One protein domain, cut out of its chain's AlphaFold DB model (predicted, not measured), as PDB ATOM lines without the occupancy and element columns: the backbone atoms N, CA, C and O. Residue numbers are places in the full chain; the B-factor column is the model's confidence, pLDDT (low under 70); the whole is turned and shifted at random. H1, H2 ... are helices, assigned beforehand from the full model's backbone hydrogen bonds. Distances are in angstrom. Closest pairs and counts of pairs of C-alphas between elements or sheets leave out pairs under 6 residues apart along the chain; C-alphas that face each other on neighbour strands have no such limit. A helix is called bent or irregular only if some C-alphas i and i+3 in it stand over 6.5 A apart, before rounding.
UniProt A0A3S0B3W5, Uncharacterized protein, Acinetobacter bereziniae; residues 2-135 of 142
ATOM      1  N   GLU A   2      18.842 -18.475 -43.368       57.19
ATOM      2  CA  GLU A   2      18.446 -19.560 -44.295       57.19
ATOM      3  C   GLU A   2      17.673 -20.703 -43.617       57.19
ATOM      4  O   GLU A   2      16.747 -21.238 -44.208       57.19
ATOM      5  N   GLU A   3      17.974 -21.039 -42.359       60.16
ATOM      6  CA  GLU A   3      17.262 -22.110 -41.635       60.16
ATOM      7  C   GLU A   3      15.775 -21.812 -41.375       60.16
ATOM      8  O   GLU A   3      14.973 -22.741 -41.344       60.16
ATOM      9  N   LEU A   4      15.383 -20.532 -41.259       61.28
ATOM     10  CA  LEU A   4      13.965 -20.142 -41.189       61.28
ATOM     11  C   LEU A   4      13.249 -20.404 -42.521       61.28
ATOM     12  O   LEU A   4      12.066 -20.725 -42.529       61.28
ATOM     13  N   LYS A   5      13.979 -20.307 -43.641       59.97
ATOM     14  CA  LYS A   5      13.464 -20.572 -44.990       59.97
ATOM     15  C   LYS A   5      13.461 -22.065 -45.333       59.97
ATOM     16  O   LYS A   5      12.558 -22.529 -46.014       59.97
ATOM     17  N   ASN A   6      14.450 -22.816 -44.845       60.34
ATOM     18  CA  ASN A   6      14.686 -24.218 -45.213       60.34
ATOM     19  C   ASN A   6      13.919 -25.243 -44.374       60.34
ATOM     20  O   ASN A   6      14.139 -26.442 -44.549       60.34
ATOM     21  N   THR A   7      13.061 -24.782 -43.460       58.53
ATOM     22  CA  THR A   7      12.077 -25.583 -42.711       58.53
ATOM     23  C   THR A   7      12.619 -26.772 -41.900       58.53
ATOM     24  O   THR A   7      11.869 -27.496 -41.254       58.53
ATOM     25  N   LYS A   8      13.936 -26.977 -41.861       66.25
ATOM     26  CA  LYS A   8      14.582 -28.105 -41.193       66.25
ATOM     27  C   LYS A   8      15.727 -27.605 -40.335       66.25
ATOM     28  O   LYS A   8      16.696 -27.049 -40.846       66.25
ATOM     29  N   LEU A   9      15.630 -27.853 -39.033       69.88
ATOM     30  CA  LEU A   9      16.703 -27.540 -38.094       69.88
ATOM     31  C   LEU A   9      17.738 -28.665 -38.059       69.88
ATOM     32  O   LEU A   9      17.406 -29.856 -38.029       69.88
ATOM     33  N   THR A  10      19.015 -28.287 -38.016       73.62
ATOM     34  CA  THR A  10      20.086 -29.218 -37.647       73.62
ATOM     35  C   THR A  10      20.017 -29.518 -36.145       73.62
ATOM     36  O   THR A  10      19.429 -28.753 -35.379       73.62
ATOM     37  N   LYS A  11      20.641 -30.614 -35.691       67.38
ATOM     38  CA  LYS A  11      20.691 -30.951 -34.256       67.38
ATOM     39  C   LYS A  11      21.331 -29.826 -33.427       67.38
ATOM     40  O   LYS A  11      20.771 -29.432 -32.415       67.38
ATOM     41  N   ASN A  12      22.423 -29.236 -33.918       69.69
ATOM     42  CA  ASN A  12      23.101 -28.116 -33.253       69.69
ATOM     43  C   ASN A  12      22.215 -26.862 -33.159       69.69
ATOM     44  O   ASN A  12      22.258 -26.147 -32.158       69.69
ATOM     45  N   SER A  13      21.409 -26.590 -34.191       67.38
ATOM     46  CA  SER A  13      20.450 -25.478 -34.178       67.38
ATOM     47  C   SER A  13      19.307 -25.753 -33.194       67.38
ATOM     48  O   SER A  13      18.892 -24.850 -32.470       67.38
ATOM     49  N   PHE A  14      18.855 -27.008 -33.102       72.38
ATOM     50  CA  PHE A  14      17.842 -27.430 -32.136       72.38
ATOM     51  C   PHE A  14      18.346 -27.363 -30.684       72.38
ATOM     52  O   PHE A  14      17.624 -26.917 -29.800       72.38
ATOM     53  N   ASP A  15      19.614 -27.678 -30.420       75.31
ATOM     54  CA  ASP A  15      20.196 -27.517 -29.076       75.31
ATOM     55  C   ASP A  15      20.234 -26.038 -28.633       75.31
ATOM     56  O   ASP A  15      20.209 -25.723 -27.442       75.31
ATOM     57  N   ARG A  16      20.235 -25.102 -29.592       79.00
ATOM     58  CA  ARG A  16      20.160 -23.648 -29.365       79.00
ATOM     59  C   ARG A  16      18.767 -23.069 -29.618       79.00
ATOM     60  O   ARG A  16      18.622 -21.846 -29.728       79.00
ATOM     61  N   ILE A  17      17.736 -23.916 -29.674       84.25
ATOM     62  CA  ILE A  17      16.396 -23.520 -30.120       84.25
ATOM     63  C   ILE A  17      15.785 -22.402 -29.278       84.25
ATOM     64  O   ILE A  17      15.103 -21.538 -29.818       84.25
ATOM     65  N   SER A  18      16.080 -22.340 -27.976       84.62
ATOM     66  CA  SER A  18      15.561 -21.272 -27.109       84.62
ATOM     67  C   SER A  18      16.046 -19.880 -27.532       84.62
ATOM     68  O   SER A  18      15.280 -18.923 -27.490       84.62
ATOM     69  N   SER A  19      17.302 -19.743 -27.965       87.06
ATOM     70  CA  SER A  19      17.825 -18.458 -28.449       87.06
ATOM     71  C   SER A  19      17.384 -18.180 -29.882       87.06
ATOM     72  O   SER A  19      16.999 -17.057 -30.197       87.06
ATOM     73  N   PHE A  20      17.403 -19.203 -30.739       89.50
ATOM     74  CA  PHE A  20      16.974 -19.085 -32.134       89.50
ATOM     75  C   PHE A  20      15.505 -18.663 -32.250       89.50
ATOM     76  O   PHE A  20      15.188 -17.726 -32.977       89.50
ATOM     77  N   SER A  21      14.621 -19.314 -31.492       92.75
ATOM     78  CA  SER A  21      13.177 -19.060 -31.527       92.75
ATOM     79  C   SER A  21      12.792 -17.655 -31.067       92.75
ATOM     80  O   SER A  21      11.829 -17.105 -31.586       92.75
ATOM     81  N   LYS A  22      13.572 -17.031 -30.171       92.88
ATOM     82  CA  LYS A  22      13.405 -15.613 -29.805       92.88
ATOM     83  C   LYS A  22      13.641 -14.709 -31.000       92.88
ATOM     84  O   LYS A  22      12.822 -13.860 -31.310       92.88
ATOM     85  N   VAL A  23      14.764 -14.899 -31.688       92.19
ATOM     86  CA  VAL A  23      15.074 -14.100 -32.879       92.19
ATOM     87  C   VAL A  23      14.010 -14.327 -33.955       92.19
ATOM     88  O   VAL A  23      13.547 -13.366 -34.558       92.19
ATOM     89  N   ALA A  24      13.578 -15.574 -34.154       91.81
ATOM     90  CA  ALA A  24      12.526 -15.919 -35.106       91.81
ATOM     91  C   ALA A  24      11.192 -15.220 -34.795       91.81
ATOM     92  O   ALA A  24      10.613 -14.616 -35.694       91.81
ATOM     93  N   SER A  25      10.738 -15.243 -33.536       93.88
ATOM     94  CA  SER A  25       9.474 -14.615 -33.131       93.88
ATOM     95  C   SER A  25       9.510 -13.089 -33.193       93.88
ATOM     96  O   SER A  25       8.480 -12.470 -33.429       93.88
ATOM     97  N   PHE A  26      10.681 -12.463 -33.041       93.19
ATOM     98  CA  PHE A  26      10.830 -11.025 -33.285       93.19
ATOM     99  C   PHE A  26      10.830 -10.668 -34.776       93.19
ATOM    100  O   PHE A  26      10.346  -9.600 -35.139       93.19
ATOM    101  N   ILE A  27      11.386 -11.530 -35.634       93.44
ATOM    102  CA  ILE A  27      11.425 -11.304 -37.086       93.44
ATOM    103  C   ILE A  27      10.036 -11.477 -37.706       93.44
ATOM    104  O   ILE A  27       9.651 -10.679 -38.557       93.44
ATOM    105  N   ASP A  28       9.301 -12.513 -37.299       94.44
ATOM    106  CA  ASP A  28       7.962 -12.810 -37.804       94.44
ATOM    107  C   ASP A  28       7.061 -13.340 -36.667       94.44
ATOM    108  O   ASP A  28       6.931 -14.556 -36.466       94.44
ATOM    109  N   PRO A  29       6.437 -12.423 -35.899       94.56
ATOM    110  CA  PRO A  29       5.587 -12.764 -34.757       94.56
ATOM    111  C   PRO A  29       4.259 -13.415 -35.159       94.56
ATOM    112  O   PRO A  29       3.524 -13.889 -34.292       94.56
ATOM    113  N   ASP A  30       3.934 -13.439 -36.453       94.44
ATOM    114  CA  ASP A  30       2.687 -14.001 -36.976       94.44
ATOM    115  C   ASP A  30       2.794 -15.509 -37.221       94.44
ATOM    116  O   ASP A  30       1.777 -16.206 -37.339       94.44
ATOM    117  N   HIS A  31       4.027 -16.013 -37.295       93.12
ATOM    118  CA  HIS A  31       4.319 -17.404 -37.616       93.12
ATOM    119  C   HIS A  31       5.170 -18.103 -36.569       93.12
ATOM    120  O   HIS A  31       5.059 -19.319 -36.459       93.12
ATOM    121  N   PHE A  32       5.985 -17.386 -35.793       95.38
ATOM    122  CA  PHE A  32       6.911 -18.014 -34.853       95.38
ATOM    123  C   PHE A  32       6.623 -17.651 -33.397       95.38
ATOM    124  O   PHE A  32       6.312 -16.511 -33.058       95.38
ATOM    125  N   ALA A  33       6.796 -18.643 -32.523       96.62
ATOM    126  CA  ALA A  33       6.749 -18.504 -31.070       96.62
ATOM    127  C   ALA A  33       8.087 -18.920 -30.441       96.62
ATOM    128  O   ALA A  33       8.888 -19.646 -31.048       96.62
ATOM    129  N   ILE A  34       8.328 -18.470 -29.211       96.25
ATOM    130  CA  ILE A  34       9.526 -18.784 -28.438       96.25
ATOM    131  C   ILE A  34       9.414 -20.194 -27.859       96.25
ATOM    132  O   ILE A  34       8.524 -20.522 -27.079       96.25
ATOM    133  N   TYR A  35      10.410 -21.020 -28.164       95.56
ATOM    134  CA  TYR A  35      10.533 -22.382 -27.662       95.56
ATOM    135  C   TYR A  35      11.176 -22.387 -26.261       95.56
ATOM    136  O   TYR A  35      12.357 -22.711 -26.089       95.56
ATOM    137  N   ASP A  36      10.423 -21.952 -25.247       94.75
ATOM    138  CA  ASP A  36      10.870 -21.907 -23.847       94.75
ATOM    139  C   ASP A  36      10.611 -23.223 -23.097       94.75
ATOM    140  O   ASP A  36       9.573 -23.867 -23.241       94.75
ATOM    141  N   SER A  37      11.544 -23.592 -22.217       94.25
ATOM    142  CA  SER A  37      11.458 -24.805 -21.393       94.25
ATOM    143  C   SER A  37      10.161 -24.941 -20.585       94.25
ATOM    144  O   SER A  37       9.669 -26.057 -20.445       94.25
ATOM    145  N   ARG A  38       9.588 -23.844 -20.068       95.81
ATOM    146  CA  ARG A  38       8.331 -23.859 -19.297       95.81
ATOM    147  C   ARG A  38       7.109 -23.992 -20.189       95.81
ATOM    148  O   ARG A  38       6.162 -24.678 -19.826       95.81
ATOM    149  N   VAL A  39       7.152 -23.364 -21.359       97.12
ATOM    150  CA  VAL A  39       6.086 -23.465 -22.359       97.12
ATOM    151  C   VAL A  39       5.982 -24.907 -22.844       97.12
ATOM    152  O   VAL A  39       4.898 -25.479 -22.823       97.12
ATOM    153  N   ILE A  40       7.119 -25.530 -23.176       97.06
ATOM    154  CA  ILE A  40       7.164 -26.946 -23.564       97.06
ATOM    155  C   ILE A  40       6.755 -27.861 -22.409       97.06
ATOM    156  O   ILE A  40       6.062 -28.846 -22.645       97.06
ATOM    157  N   TYR A  41       7.122 -27.523 -21.168       97.38
ATOM    158  CA  TYR A  41       6.655 -28.247 -19.987       97.38
ATOM    159  C   TYR A  41       5.116 -28.257 -19.925       97.38
ATOM    160  O   TYR A  41       4.498 -29.318 -19.971       97.38
ATOM    161  N   ALA A  42       4.479 -27.084 -19.905       97.94
ATOM    162  CA  ALA A  42       3.020 -26.994 -19.866       97.94
ATOM    163  C   ALA A  42       2.356 -27.698 -21.055       97.94
ATOM    164  O   ALA A  42       1.441 -28.495 -20.869       97.94
ATOM    165  N   LEU A  43       2.847 -27.444 -22.270       98.06
ATOM    166  CA  LEU A  43       2.289 -28.015 -23.490       98.06
ATOM    167  C   LEU A  43       2.361 -29.546 -23.494       98.06
ATOM    168  O   LEU A  43       1.372 -30.202 -23.813       98.06
ATOM    169  N   ASN A  44       3.496 -30.130 -23.104       97.88
ATOM    170  CA  ASN A  44       3.642 -31.581 -23.050       97.88
ATOM    171  C   ASN A  44       2.706 -32.216 -22.022       97.88
ATOM    172  O   ASN A  44       2.147 -33.269 -22.314       97.88
ATOM    173  N   TRP A  45       2.506 -31.596 -20.853       97.69
ATOM    174  CA  TRP A  45       1.529 -32.089 -19.874       97.69
ATOM    175  C   TRP A  45       0.114 -32.111 -20.451       97.69
ATOM    176  O   TRP A  45      -0.602 -33.101 -20.302       97.69
ATOM    177  N   LEU A  46      -0.278 -31.042 -21.148       97.44
ATOM    178  CA  LEU A  46      -1.596 -30.944 -21.771       97.44
ATOM    179  C   LEU A  46      -1.773 -31.981 -22.888       97.44
ATOM    180  O   LEU A  46      -2.758 -32.714 -22.886       97.44
ATOM    181  N   ILE A  47      -0.802 -32.109 -23.798       97.31
ATOM    182  CA  ILE A  47      -0.832 -33.123 -24.866       97.31
ATOM    183  C   ILE A  47      -0.930 -34.525 -24.259       97.31
ATOM    184  O   ILE A  47      -1.756 -35.329 -24.676       97.31
ATOM    185  N   PHE A  48      -0.119 -34.815 -23.246       96.94
ATOM    186  CA  PHE A  48      -0.074 -36.129 -22.619       96.94
ATOM    187  C   PHE A  48      -1.407 -36.550 -21.974       96.94
ATOM    188  O   PHE A  48      -1.738 -37.738 -21.944       96.94
ATOM    189  N   ASN A  49      -2.172 -35.591 -21.449       95.06
ATOM    190  CA  ASN A  49      -3.429 -35.872 -20.759       95.06
ATOM    191  C   ASN A  49      -4.666 -35.781 -21.657       95.06
ATOM    192  O   ASN A  49      -5.626 -36.508 -21.403       95.06
ATOM    193  N   TYR A  50      -4.649 -34.928 -22.683       94.81
ATOM    194  CA  TYR A  50      -5.862 -34.571 -23.426       94.81
ATOM    195  C   TYR A  50      -5.786 -34.812 -24.935       94.81
ATOM    196  O   TYR A  50      -6.831 -34.837 -25.583       94.81
ATOM    197  N   ALA A  51      -4.597 -34.999 -25.517       94.38
ATOM    198  CA  ALA A  51      -4.503 -35.300 -26.941       94.38
ATOM    199  C   ALA A  51      -4.835 -36.779 -27.215       94.38
ATOM    200  O   ALA A  51      -4.464 -37.651 -26.422       94.38
ATOM    201  N   PRO A  52      -5.471 -37.091 -28.361       90.88
ATOM    202  CA  PRO A  52      -5.704 -38.476 -28.769       90.88
ATOM    203  C   PRO A  52      -4.387 -39.224 -29.029       90.88
ATOM    204  O   PRO A  52      -4.286 -40.417 -28.744       90.88
ATOM    205  N   GLU A  53      -3.364 -38.516 -29.520       91.94
ATOM    206  CA  GLU A  53      -2.030 -39.051 -29.788       91.94
ATOM    207  C   GLU A  53      -0.950 -38.229 -29.072       91.94
ATOM    208  O   GLU A  53      -0.861 -37.007 -29.202       91.94
ATOM    209  N   MET A  54      -0.084 -38.913 -28.320       93.81
ATOM    210  CA  MET A  54       0.925 -38.282 -27.462       93.81
ATOM    211  C   MET A  54       2.244 -38.074 -28.223       93.81
ATOM    212  O   MET A  54       3.240 -38.765 -27.982       93.81
ATOM    213  N   HIS A  55       2.239 -37.120 -29.157       95.31
ATOM    214  CA  HIS A  55       3.427 -36.654 -29.882       95.31
ATOM    215  C   HIS A  55       4.042 -35.431 -29.195       95.31
ATOM    216  O   HIS A  55       3.728 -34.281 -29.515       95.31
ATOM    217  N   LEU A  56       4.926 -35.702 -28.237       96.62
ATOM    218  CA  LEU A  56       5.518 -34.714 -27.343       96.62
ATOM    219  C   LEU A  56       6.683 -33.955 -27.989       96.62
ATOM    220  O   LEU A  56       7.336 -34.419 -28.927       96.62
ATOM    221  N   PHE A  57       6.990 -32.795 -27.426       95.44
ATOM    222  CA  PHE A  57       8.110 -31.949 -27.814       95.44
ATOM    223  C   PHE A  57       9.307 -32.167 -26.882       95.44
ATOM    224  O   PHE A  57       9.149 -32.338 -25.674       95.44
ATOM    225  N   SER A  58      10.530 -32.166 -27.416       92.44
ATOM    226  CA  SER A  58      11.730 -32.260 -26.577       92.44
ATOM    227  C   SER A  58      11.915 -30.973 -25.774       92.44
ATOM    228  O   SER A  58      12.100 -29.902 -26.342       92.44
ATOM    229  N   GLN A  59      11.880 -31.075 -24.447       91.75
ATOM    230  CA  GLN A  59      12.047 -29.918 -23.574       91.75
ATOM    231  C   GLN A  59      13.520 -29.466 -23.553       91.75
ATOM    232  O   GLN A  59      14.395 -30.281 -23.246       91.75
ATOM    233  N   PRO A  60      13.827 -28.188 -23.843       88.94
ATOM    234  CA  PRO A  60      15.169 -27.654 -23.655       88.94
ATOM    235  C   PRO A  60      15.482 -27.529 -22.159       88.94
ATOM    236  O   PRO A  60      14.574 -27.419 -21.334       88.94
ATOM    237  N   LEU A  61      16.771 -27.494 -21.804       83.00
ATOM    238  CA  LEU A  61      17.203 -27.327 -20.414       83.00
ATOM    239  C   LEU A  61      16.591 -26.058 -19.797       83.00
ATOM    240  O   LEU A  61      16.856 -24.938 -20.241       83.00
ATOM    241  N   GLY A  62      15.762 -26.255 -18.772       78.06
ATOM    242  CA  GLY A  62      15.121 -25.190 -18.008       78.06
ATOM    243  C   GLY A  62      15.860 -24.881 -16.708       78.06
ATOM    244  O   GLY A  62      16.625 -25.695 -16.202       78.06
ATOM    245  N   ARG A  63      15.614 -23.692 -16.150       75.88
ATOM    246  CA  ARG A  63      16.167 -23.249 -14.851       75.88
ATOM    247  C   ARG A  63      15.102 -23.093 -13.760       75.88
ATOM    248  O   ARG A  63      15.383 -22.530 -12.710       75.88
ATOM    249  N   SER A  64      13.866 -23.518 -14.024       80.81
ATOM    250  CA  SER A  64      12.763 -23.357 -13.072       80.81
ATOM    251  C   SER A  64      12.878 -24.382 -11.947       80.81
ATOM    252  O   SER A  64      12.683 -25.573 -12.183       80.81
ATOM    253  N   THR A  65      13.163 -23.915 -10.730       81.81
ATOM    254  CA  THR A  65      13.260 -24.761  -9.531       81.81
ATOM    255  C   THR A  65      11.938 -25.442  -9.204       81.81
ATOM    256  O   THR A  65      11.939 -26.598  -8.804       81.81
ATOM    257  N   GLU A  66      10.811 -24.761  -9.423       84.56
ATOM    258  CA  GLU A  66       9.480 -25.325  -9.174       84.56
ATOM    259  C   GLU A  66       9.169 -26.492 -10.109       84.56
ATOM    260  O   GLU A  66       8.724 -27.541  -9.658       84.56
ATOM    261  N   LEU A  67       9.478 -26.358 -11.403       88.31
ATOM    262  CA  LEU A  67       9.243 -27.446 -12.357       88.31
ATOM    263  C   LEU A  67      10.238 -28.594 -12.179       88.31
ATOM    264  O   LEU A  67       9.897 -29.742 -12.444       88.31
ATOM    265  N   ALA A  68      11.455 -28.301 -11.710       86.94
ATOM    266  CA  ALA A  68      12.473 -29.315 -11.453       86.94
ATOM    267  C   ALA A  68      12.068 -30.312 -10.353       86.94
ATOM    268  O   ALA A  68      12.573 -31.431 -10.345       86.94
ATOM    269  N   LYS A  69      11.137 -29.942  -9.457       88.31
ATOM    270  CA  LYS A  69      10.562 -30.860  -8.455       88.31
ATOM    271  C   LYS A  69       9.766 -32.002  -9.098       88.31
ATOM    272  O   LYS A  69       9.675 -33.082  -8.524       88.31
ATOM    273  N   TYR A  70       9.218 -31.765 -10.290       91.12
ATOM    274  CA  TYR A  70       8.346 -32.685 -11.011       91.12
ATOM    275  C   TYR A  70       8.933 -32.976 -12.392       91.12
ATOM    276  O   TYR A  70       8.492 -32.423 -13.406       91.12
ATOM    277  N   ASP A  71       9.946 -33.846 -12.428       90.88
ATOM    278  CA  ASP A  71      10.581 -34.263 -13.678       90.88
ATOM    279  C   ASP A  71       9.577 -34.972 -14.594       90.88
ATOM    280  O   ASP A  71       9.122 -36.092 -14.345       90.88
ATOM    281  N   MET A  72       9.240 -34.304 -15.693       90.75
ATOM    282  CA  MET A  72       8.153 -34.736 -16.554       90.75
ATOM    283  C   MET A  72       8.469 -36.045 -17.290       90.75
ATOM    284  O   MET A  72       7.573 -36.854 -17.524       90.75
ATOM    285  N   GLN A  73       9.744 -36.305 -17.605       90.88
ATOM    286  CA  GLN A  73      10.131 -37.583 -18.207       90.88
ATOM    287  C   GLN A  73       9.870 -38.748 -17.256       90.88
ATOM    288  O   GLN A  73       9.376 -39.788 -17.689       90.88
ATOM    289  N   THR A  74      10.185 -38.581 -15.974       92.31
ATOM    290  CA  THR A  74       9.925 -39.583 -14.943       92.31
ATOM    291  C   THR A  74       8.429 -39.838 -14.812       92.31
ATOM    292  O   THR A  74       8.003 -40.992 -14.874       92.31
ATOM    293  N   LEU A  75       7.620 -38.776 -14.739       93.56
ATOM    294  CA  LEU A  75       6.158 -38.882 -14.678       93.56
ATOM    295  C   LEU A  75       5.586 -39.667 -15.868       93.56
ATOM    296  O   LEU A  75       4.819 -40.615 -15.684       93.56
ATOM    297  N   PHE A  76       6.006 -39.333 -17.090       93.75
ATOM    298  CA  PHE A  76       5.539 -40.023 -18.292       93.75
ATOM    299  C   PHE A  76       5.966 -41.490 -18.325       93.75
ATOM    300  O   PHE A  76       5.151 -42.350 -18.663       93.75
ATOM    301  N   ARG A  77       7.194 -41.821 -17.911       92.56
ATOM    302  CA  ARG A  77       7.657 -43.217 -17.835       92.56
ATOM    303  C   ARG A  77       6.862 -44.034 -16.816       92.56
ATOM    304  O   ARG A  77       6.477 -45.164 -17.112       92.56
ATOM    305  N   LEU A  78       6.585 -43.466 -15.641       92.88
ATOM    306  CA  LEU A  78       5.844 -44.151 -14.575       92.88
ATOM    307  C   LEU A  78       4.367 -44.368 -14.921       92.88
ATOM    308  O   LEU A  78       3.777 -45.347 -14.472       92.88
ATOM    309  N   SER A  79       3.791 -43.516 -15.774       91.44
ATOM    310  CA  SER A  79       2.404 -43.652 -16.234       91.44
ATOM    311  C   SER A  79       2.118 -44.931 -17.036       91.44
ATOM    312  O   SER A  79       0.962 -45.325 -17.172       91.44
ATOM    313  N   ARG A  80       3.157 -45.540 -17.633       90.00
ATOM    314  CA  ARG A  80       3.072 -46.654 -18.599       90.00
ATOM    315  C   ARG A  80       2.241 -46.372 -19.863       90.00
ATOM    316  O   ARG A  80       2.005 -47.295 -20.645       90.00
ATOM    317  N   LYS A  81       1.819 -45.125 -20.109       91.88
ATOM    318  CA  LYS A  81       1.169 -44.734 -21.369       91.88
ATOM    319  C   LYS A  81       2.197 -44.709 -22.504       91.88
ATOM    320  O   LYS A  81       3.367 -44.397 -22.289       91.88
ATOM    321  N   LYS A  82       1.768 -45.034 -23.727       93.88
ATOM    322  CA  LYS A  82       2.625 -44.935 -24.919       93.88
ATOM    323  C   LYS A  82       2.662 -43.490 -25.407       93.88
ATOM    324  O   LYS A  82       1.618 -42.905 -25.659       93.88
ATOM    325  N   TYR A  83       3.860 -42.955 -25.590       95.06
ATOM    326  CA  TYR A  83       4.095 -41.630 -26.156       95.06
ATOM    327  C   TYR A  83       5.352 -41.655 -27.026       95.06
ATOM    328  O   TYR A  83       6.197 -42.543 -26.905       95.06
ATOM    329  N   THR A  84       5.480 -40.673 -27.911       95.94
ATOM    330  CA  THR A  84       6.665 -40.490 -28.756       95.94
ATOM    331  C   THR A  84       7.108 -39.034 -28.719       95.94
ATOM    332  O   THR A  84       6.341 -38.157 -28.324       95.94
ATOM    333  N   TYR A  85       8.347 -38.768 -29.128       94.50
ATOM    334  CA  TYR A  85       8.839 -37.405 -29.310       94.50
ATOM    335  C   TYR A  85       8.894 -37.052 -30.791       94.50
ATOM    336  O   TYR A  85       9.325 -37.863 -31.615       94.50
ATOM    337  N   ARG A  86       8.499 -35.822 -31.118       93.19
ATOM    338  CA  ARG A  86       8.641 -35.262 -32.463       93.19
ATOM    339  C   ARG A  86      10.111 -35.187 -32.861       93.19
ATOM    340  O   ARG A  86      10.994 -34.931 -32.043       93.19
ATOM    341  N   ILE A  87      10.373 -35.400 -34.145       88.31
ATOM    342  CA  ILE A  87      11.731 -35.410 -34.691       88.31
ATOM    343  C   ILE A  87      12.268 -33.976 -34.702       88.31
ATOM    344  O   ILE A  87      11.633 -33.078 -35.248       88.31
ATOM    345  N   TYR A  88      13.475 -33.767 -34.166       82.62
ATOM    346  CA  TYR A  88      14.092 -32.438 -34.012       82.62
ATOM    347  C   TYR A  88      14.096 -31.581 -35.292       82.62
ATOM    348  O   TYR A  88      14.025 -30.358 -35.211       82.62
ATOM    349  N   LYS A  89      14.158 -32.213 -36.475       82.38
ATOM    350  CA  LYS A  89      14.191 -31.522 -37.772       82.38
ATOM    351  C   LYS A  89      12.931 -30.693 -38.025       82.38
ATOM    352  O   LYS A  89      13.066 -29.587 -38.534       82.38
ATOM    353  N   SER A  90      11.752 -31.217 -37.678       87.62
ATOM    354  CA  SER A  90      10.450 -30.556 -37.880       87.62
ATOM    355  C   SER A  90       9.830 -30.035 -36.583       87.62
ATOM    356  O   SER A  90       8.934 -29.203 -36.633       87.62
ATOM    357  N   ALA A  91      10.325 -30.463 -35.416       90.94
ATOM    358  CA  ALA A  91       9.701 -30.188 -34.123       90.94
ATOM    359  C   ALA A  91       9.435 -28.699 -33.850       90.94
ATOM    360  O   ALA A  91       8.416 -28.373 -33.250       90.94
ATOM    361  N   TYR A  92      10.315 -27.786 -34.279       92.88
ATOM    362  CA  TYR A  92      10.071 -26.352 -34.083       92.88
ATOM    363  C   TYR A  92       8.954 -25.808 -34.979       92.88
ATOM    364  O   TYR A  92       8.195 -24.936 -34.559       92.88
ATOM    365  N   GLN A  93       8.833 -26.326 -36.197       91.81
ATOM    366  CA  GLN A  93       7.776 -25.911 -37.111       91.81
ATOM    367  C   GLN A  93       6.425 -26.444 -36.667       91.81
ATOM    368  O   GLN A  93       5.479 -25.673 -36.569       91.81
ATOM    369  N   ASP A  94       6.377 -27.733 -36.324       94.69
ATOM    370  CA  ASP A  94       5.198 -28.371 -35.746       94.69
ATOM    371  C   ASP A  94       4.737 -27.605 -34.501       94.69
ATOM    372  O   ASP A  94       3.546 -27.379 -34.309       94.69
ATOM    373  N   TYR A  95       5.690 -27.172 -33.668       96.69
ATOM    374  CA  TYR A  95       5.415 -26.338 -32.507       96.69
ATOM    375  C   TYR A  95       4.793 -25.001 -32.911       96.69
ATOM    376  O   TYR A  95       3.726 -24.663 -32.419       96.69
ATOM    377  N   CYS A  96       5.418 -24.246 -33.814       96.56
ATOM    378  CA  CYS A  96       4.910 -22.933 -34.216       96.56
ATOM    379  C   CYS A  96       3.525 -23.014 -34.873       96.56
ATOM    380  O   CYS A  96       2.659 -22.192 -34.574       96.56
ATOM    381  N   GLN A  97       3.302 -24.033 -35.707       96.44
ATOM    382  CA  GLN A  97       2.008 -24.295 -36.326       96.44
ATOM    383  C   GLN A  97       0.941 -24.582 -35.265       96.44
ATOM    384  O   GLN A  97      -0.091 -23.915 -35.247       96.44
ATOM    385  N   LEU A  98       1.230 -25.486 -34.323       97.12
ATOM    386  CA  LEU A  98       0.319 -25.804 -33.223       97.12
ATOM    387  C   LEU A  98       0.022 -24.575 -32.352       97.12
ATOM    388  O   LEU A  98      -1.122 -24.336 -31.978       97.12
ATOM    389  N   MET A  99       1.040 -23.766 -32.047       97.94
ATOM    390  CA  MET A  99       0.877 -22.540 -31.262       97.94
ATOM    391  C   MET A  99      -0.036 -21.529 -31.960       97.94
ATOM    392  O   MET A  99      -0.833 -20.862 -31.302       97.94
ATOM    393  N   LYS A 100       0.066 -21.416 -33.288       97.44
ATOM    394  CA  LYS A 100      -0.794 -20.551 -34.099       97.44
ATOM    395  C   LYS A 100      -2.238 -21.044 -34.111       97.44
ATOM    396  O   LYS A 100      -3.141 -20.253 -33.859       97.44
ATOM    397  N   GLU A 101      -2.443 -22.333 -34.367       97.06
ATOM    398  CA  GLU A 101      -3.768 -22.963 -34.396       97.06
ATOM    399  C   GLU A 101      -4.482 -22.810 -33.050       97.06
ATOM    400  O   GLU A 101      -5.552 -22.206 -32.981       97.06
ATOM    401  N   LEU A 102      -3.842 -23.236 -31.960       97.19
ATOM    402  CA  LEU A 102      -4.416 -23.152 -30.618       97.19
ATOM    403  C   LEU A 102      -4.610 -21.704 -30.145       97.19
ATOM    404  O   LEU A 102      -5.561 -21.412 -29.423       97.19
ATOM    405  N   SER A 103      -3.738 -20.769 -30.546       97.81
ATOM    406  CA  SER A 103      -3.960 -19.348 -30.257       97.81
ATOM    407  C   SER A 103      -5.256 -18.860 -30.899       97.81
ATOM    408  O   SER A 103      -6.025 -18.154 -30.246       97.81
ATOM    409  N   ILE A 104      -5.517 -19.243 -32.152       97.69
ATOM    410  CA  ILE A 104      -6.748 -18.876 -32.860       97.69
ATOM    411  C   ILE A 104      -7.968 -19.505 -32.187       97.69
ATOM    412  O   ILE A 104      -8.972 -18.818 -32.013       97.69
ATOM    413  N   GLU A 105      -7.879 -20.762 -31.758       97.19
ATOM    414  CA  GLU A 105      -8.973 -21.425 -31.042       97.19
ATOM    415  C   GLU A 105      -9.312 -20.746 -29.706       97.19
ATOM    416  O   GLU A 105     -10.485 -20.625 -29.358       97.19
ATOM    417  N   ILE A 106      -8.306 -20.268 -28.965       96.75
ATOM    418  CA  ILE A 106      -8.494 -19.689 -27.625       96.75
ATOM    419  C   ILE A 106      -8.846 -18.195 -27.677       96.75
ATOM    420  O   ILE A 106      -9.692 -17.731 -26.914       96.75
ATOM    421  N   TYR A 107      -8.182 -17.429 -28.545       97.69
ATOM    422  CA  TYR A 107      -8.257 -15.961 -28.576       97.69
ATOM    423  C   TYR A 107      -8.953 -15.400 -29.823       97.69
ATOM    424  O   TYR A 107      -9.156 -14.189 -29.913       97.69
ATOM    425  N   GLY A 108      -9.324 -16.251 -30.779       97.06
ATOM    426  CA  GLY A 108     -10.010 -15.872 -32.010       97.06
ATOM    427  C   GLY A 108      -9.087 -15.567 -33.193       97.06
ATOM    428  O   GLY A 108      -7.853 -15.539 -33.098       97.06
ATOM    429  N   THR A 109      -9.716 -15.343 -34.349       95.25
ATOM    430  CA  THR A 109      -9.050 -15.069 -35.629       95.25
ATOM    431  C   THR A 109      -8.138 -13.846 -35.550       95.25
ATOM    432  O   THR A 109      -8.523 -12.798 -35.040       95.25
ATOM    433  N   GLY A 110      -6.927 -13.966 -36.102       92.94
ATOM    434  CA  GLY A 110      -5.927 -12.894 -36.110       92.94
ATOM    435  C   GLY A 110      -5.073 -12.814 -34.842       92.94
ATOM    436  O   GLY A 110      -4.131 -12.018 -34.801       92.94
ATOM    437  N   SER A 111      -5.358 -13.650 -33.836       96.19
ATOM    438  CA  SER A 111      -4.500 -13.795 -32.663       96.19
ATOM    439  C   SER A 111      -3.103 -14.299 -33.040       96.19
ATOM    440  O   SER A 111      -2.886 -14.920 -34.086       96.19
ATOM    441  N   LYS A 112      -2.133 -13.974 -32.187       96.31
ATOM    442  CA  LYS A 112      -0.715 -14.212 -32.438       96.31
ATOM    443  C   LYS A 112      -0.196 -15.344 -31.544       96.31
ATOM    444  O   LYS A 112      -0.537 -15.354 -30.360       96.31
ATOM    445  N   PRO A 113       0.691 -16.224 -32.049       97.44
ATOM    446  CA  PRO A 113       1.248 -17.349 -31.289       97.44
ATOM    447  C   PRO A 113       1.805 -16.989 -29.900       97.44
ATOM    448  O   PRO A 113       1.689 -17.783 -28.965       97.44
ATOM    449  N   TYR A 114       2.368 -15.785 -29.732       96.88
ATOM    450  CA  TYR A 114       2.935 -15.347 -28.451       96.88
ATOM    451  C   TYR A 114       1.891 -15.223 -27.324       96.88
ATOM    452  O   TYR A 114       2.256 -15.291 -26.152       96.88
ATOM    453  N   LEU A 115       0.599 -15.046 -27.631       97.88
ATOM    454  CA  LEU A 115      -0.449 -14.978 -26.605       97.88
ATOM    455  C   LEU A 115      -0.589 -16.322 -25.891       97.88
ATOM    456  O   LEU A 115      -0.570 -16.386 -24.661       97.88
ATOM    457  N   LEU A 116      -0.651 -17.404 -26.669       98.19
ATOM    458  CA  LEU A 116      -0.660 -18.753 -26.123       98.19
ATOM    459  C   LEU A 116       0.670 -19.095 -25.448       98.19
ATOM    460  O   LEU A 116       0.677 -19.739 -24.403       98.19
ATOM    461  N   GLU A 117       1.793 -18.646 -26.007       97.88
ATOM    462  CA  GLU A 117       3.106 -18.824 -25.381       97.88
ATOM    463  C   GLU A 117       3.124 -18.235 -23.965       97.88
ATOM    464  O   GLU A 117       3.488 -18.928 -23.014       97.88
ATOM    465  N   MET A 118       2.662 -16.991 -23.807       97.94
ATOM    466  CA  MET A 118       2.570 -16.319 -22.509       97.94
ATOM    467  C   MET A 118       1.589 -17.007 -21.562       97.94
ATOM    468  O   MET A 118       1.881 -17.130 -20.369       97.94
ATOM    469  N   LEU A 119       0.462 -17.513 -22.072       98.38
ATOM    470  CA  LEU A 119      -0.465 -18.309 -21.273       98.38
ATOM    471  C   LEU A 119       0.222 -19.563 -20.725       98.38
ATOM    472  O   LEU A 119       0.256 -19.758 -19.512       98.38
ATOM    473  N   LEU A 120       0.805 -20.385 -21.602       98.25
ATOM    474  CA  LEU A 120       1.484 -21.632 -21.238       98.25
ATOM    475  C   LEU A 120       2.629 -21.384 -20.252       98.25
ATOM    476  O   LEU A 120       2.773 -22.095 -19.257       98.25
ATOM    477  N   PHE A 121       3.410 -20.335 -20.495       96.88
ATOM    478  CA  PHE A 121       4.483 -19.897 -19.615       96.88
ATOM    479  C   PHE A 121       3.989 -19.575 -18.199       96.88
ATOM    480  O   PHE A 121       4.603 -19.997 -17.218       96.88
ATOM    481  N   MET A 122       2.888 -18.828 -18.094       97.19
ATOM    482  CA  MET A 122       2.297 -18.398 -16.826       97.19
ATOM    483  C   MET A 122       1.669 -19.567 -16.058       97.19
ATOM    484  O   MET A 122       1.798 -19.649 -14.832       97.19
ATOM    485  N   ILE A 123       0.996 -20.483 -16.760       97.44
ATOM    486  CA  ILE A 123       0.314 -21.610 -16.115       97.44
ATOM    487  C   ILE A 123       1.265 -22.745 -15.731       97.44
ATOM    488  O   ILE A 123       0.929 -23.522 -14.839       97.44
ATOM    489  N   ALA A 124       2.445 -22.845 -16.355       97.25
ATOM    490  CA  ALA A 124       3.407 -23.913 -16.091       97.25
ATOM    491  C   ALA A 124       3.756 -24.062 -14.593       97.25
ATOM    492  O   ALA A 124       3.517 -25.137 -14.048       97.25
ATOM    493  N   PRO A 125       4.262 -23.034 -13.881       95.81
ATOM    494  CA  PRO A 125       4.593 -23.167 -12.460       95.81
ATOM    495  C   PRO A 125       3.374 -23.109 -11.529       95.81
ATOM    496  O   PRO A 125       3.532 -23.296 -10.330       95.81
ATOM    497  N   THR A 126       2.180 -22.794 -12.043       94.94
ATOM    498  CA  THR A 126       0.981 -22.596 -11.220       94.94
ATOM    499  C   THR A 126      -0.031 -23.708 -11.452       94.94
ATOM    500  O   THR A 126      -0.115 -24.641 -10.663       94.94
ATOM    501  N   LYS A 127      -0.797 -23.647 -12.541       97.19
ATOM    502  CA  LYS A 127      -1.881 -24.596 -12.814       97.19
ATOM    503  C   LYS A 127      -1.374 -25.986 -13.168       97.19
ATOM    504  O   LYS A 127      -1.964 -26.948 -12.703       97.19
ATOM    505  N   ILE A 128      -0.300 -26.098 -13.953       97.44
ATOM    506  CA  ILE A 128       0.215 -27.407 -14.379       97.44
ATOM    507  C   ILE A 128       0.832 -28.156 -13.198       97.44
ATOM    508  O   ILE A 128       0.502 -29.314 -12.984       97.44
ATOM    509  N   VAL A 129       1.665 -27.493 -12.388       95.69
ATOM    510  CA  VAL A 129       2.210 -28.104 -11.162       95.69
ATOM    511  C   VAL A 129       1.089 -28.511 -10.204       95.69
ATOM    512  O   VAL A 129       1.077 -29.648  -9.747       95.69
ATOM    513  N   GLN A 130       0.102 -27.640  -9.968       95.75
ATOM    514  CA  GLN A 130      -1.053 -27.981  -9.128       95.75
ATOM    515  C   GLN A 130      -1.846 -29.174  -9.671       95.75
ATOM    516  O   GLN A 130      -2.374 -29.966  -8.895       95.75
ATOM    517  N   ASP A 131      -1.967 -29.299 -10.991       96.69
ATOM    518  CA  ASP A 131      -2.641 -30.431 -11.620       96.69
ATOM    519  C   ASP A 131      -1.844 -31.734 -11.443       96.69
ATOM    520  O   ASP A 131      -2.411 -32.756 -11.060       96.69
ATOM    521  N   ILE A 132      -0.516 -31.684 -11.606       95.50
ATOM    522  CA  ILE A 132       0.382 -32.814 -11.322       95.50
ATOM    523  C   ILE A 132       0.238 -33.259  -9.862       95.50
ATOM    524  O   ILE A 132       0.015 -34.438  -9.605       95.50
ATOM    525  N   GLU A 133       0.319 -32.328  -8.909       94.44
ATOM    526  CA  GLU A 133       0.203 -32.613  -7.471       94.44
ATOM    527  C   GLU A 133      -1.129 -33.271  -7.095       94.44
ATOM    528  O   GLU A 133      -1.182 -34.089  -6.179       94.44
ATOM    529  N   ARG A 134      -2.212 -32.922  -7.795       94.62
ATOM    530  CA  ARG A 134      -3.550 -33.472  -7.538       94.62
ATOM    531  C   ARG A 134      -3.769 -34.838  -8.172       94.62
ATOM    532  O   ARG A 134      -4.507 -35.642  -7.614       94.62
ATOM    533  N   ASN A 135      -3.170 -35.079  -9.337       91.56
ATOM    534  CA  ASN A 135      -3.497 -36.233 -10.175       91.56
ATOM    535  C   ASN A 135      -2.423 -37.328 -10.169       91.56
ATOM    536  O   ASN A 135      -2.686 -38.442 -10.623       91.56
TER     537      ASN A 135
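Overview. This is residues 2 to 135 of the 142 residues of an uncharacterized protein of Acinetobacter bereziniae (UniProt A0A3S0B3W5). Two long helices meet at about a right angle: H8, bent near its middle, starts beside the middle of H7 and runs away from it. H4 packs in the core on both arms of H8, on either side of its bend, with the small H5 and H6 near it; H2 and H3 lie near the first residues of H7, and H1, the helix farthest from the core, lies near H3 and apart from H7. The printed part has 134 residues, with eight named helices, H1 to H8 in order, and no named strand; its class is all helix. It is compact, with a radius of gyration of the C-alphas of 14.5 A and spans of 42 by 34 by 30 A.

Arrangement. Start at H1, residues 2 to 5, which is close but not clearly touching to H3, residues 17 to 27; their closest C-alphas, Leu 4 and Ala 24, are 7.5 A apart. H2, residues 11 to 15, touches H7, residues 88 to 107, at residues 88 to 89 alone, with the closest C-alphas, Phe 14 and Tyr 88, at 6.5 A. H7 is irregular: C-alphas 89 and 92 are 7.6 A apart. H8, residues 113 to 135, was assigned as one helix by its hydrogen bonds but is bent, with C-alphas 122 and 125 6.9 A apart; its arms H8a, residues 113 to 122, and H8b, residues 125 to 135, stand at a steep tilt of 63 degrees. Residues 38 to 43 of H4, residues 37 to 50, touch H8a, about perpendicular at 90 degrees; the closest C-alphas, Val 39 and Phe 121, are 4.8 A apart. H5, residues 65 to 68, only just touches H8b, with 3 pairs of C-alphas within 8 A, the closest Glu 66 and Pro 125 at 6.3 A. H6, residues 72 to 78, is close but not clearly touching to H4, with the closest C-alphas, Tyr 41 and Met 72, at 7.5 A. Residues 96 to 103 of H7 touch H8a, about perpendicular at 89 degrees, closest at the C-alphas of Lys 100 and Pro 113, 4.7 A; H4 and H7 are apart. Every O i to N i+4 pair is within hydrogen-bond range in H2, H4, H6 and H8a, against 6 of 7 in H3, 14 of 16 in H7 and 6 of 7 in H8b; H1 and H5 are too short for such a pair.

Along the chain. Find C-alpha 2 at (18.446, -19.560, -44.295), where H1 begins. H3 is 14.9 A long and H4 20.0 A. H7 runs 28.3 A from C-alpha 88 at (14.092, -32.438, -34.012). H8a measures 14.5 A and H8b 15.5 A, ending at C-alpha 135 at (-3.497, -36.233, -10.175).

Size, cuts and confidence. The C-alphas of Glu 2 and Arg 134, the two farthest apart, are 45.0 A apart. The printed part has no cut. Look at residues 51 to 64 for the long link, from H4 to H5; residues 55 to 56 in it pair with residues 84 to 85, parallel. The mean pLDDT of the printed part is 90.5, and residues 2 to 9 and 11 to 13 are under 70.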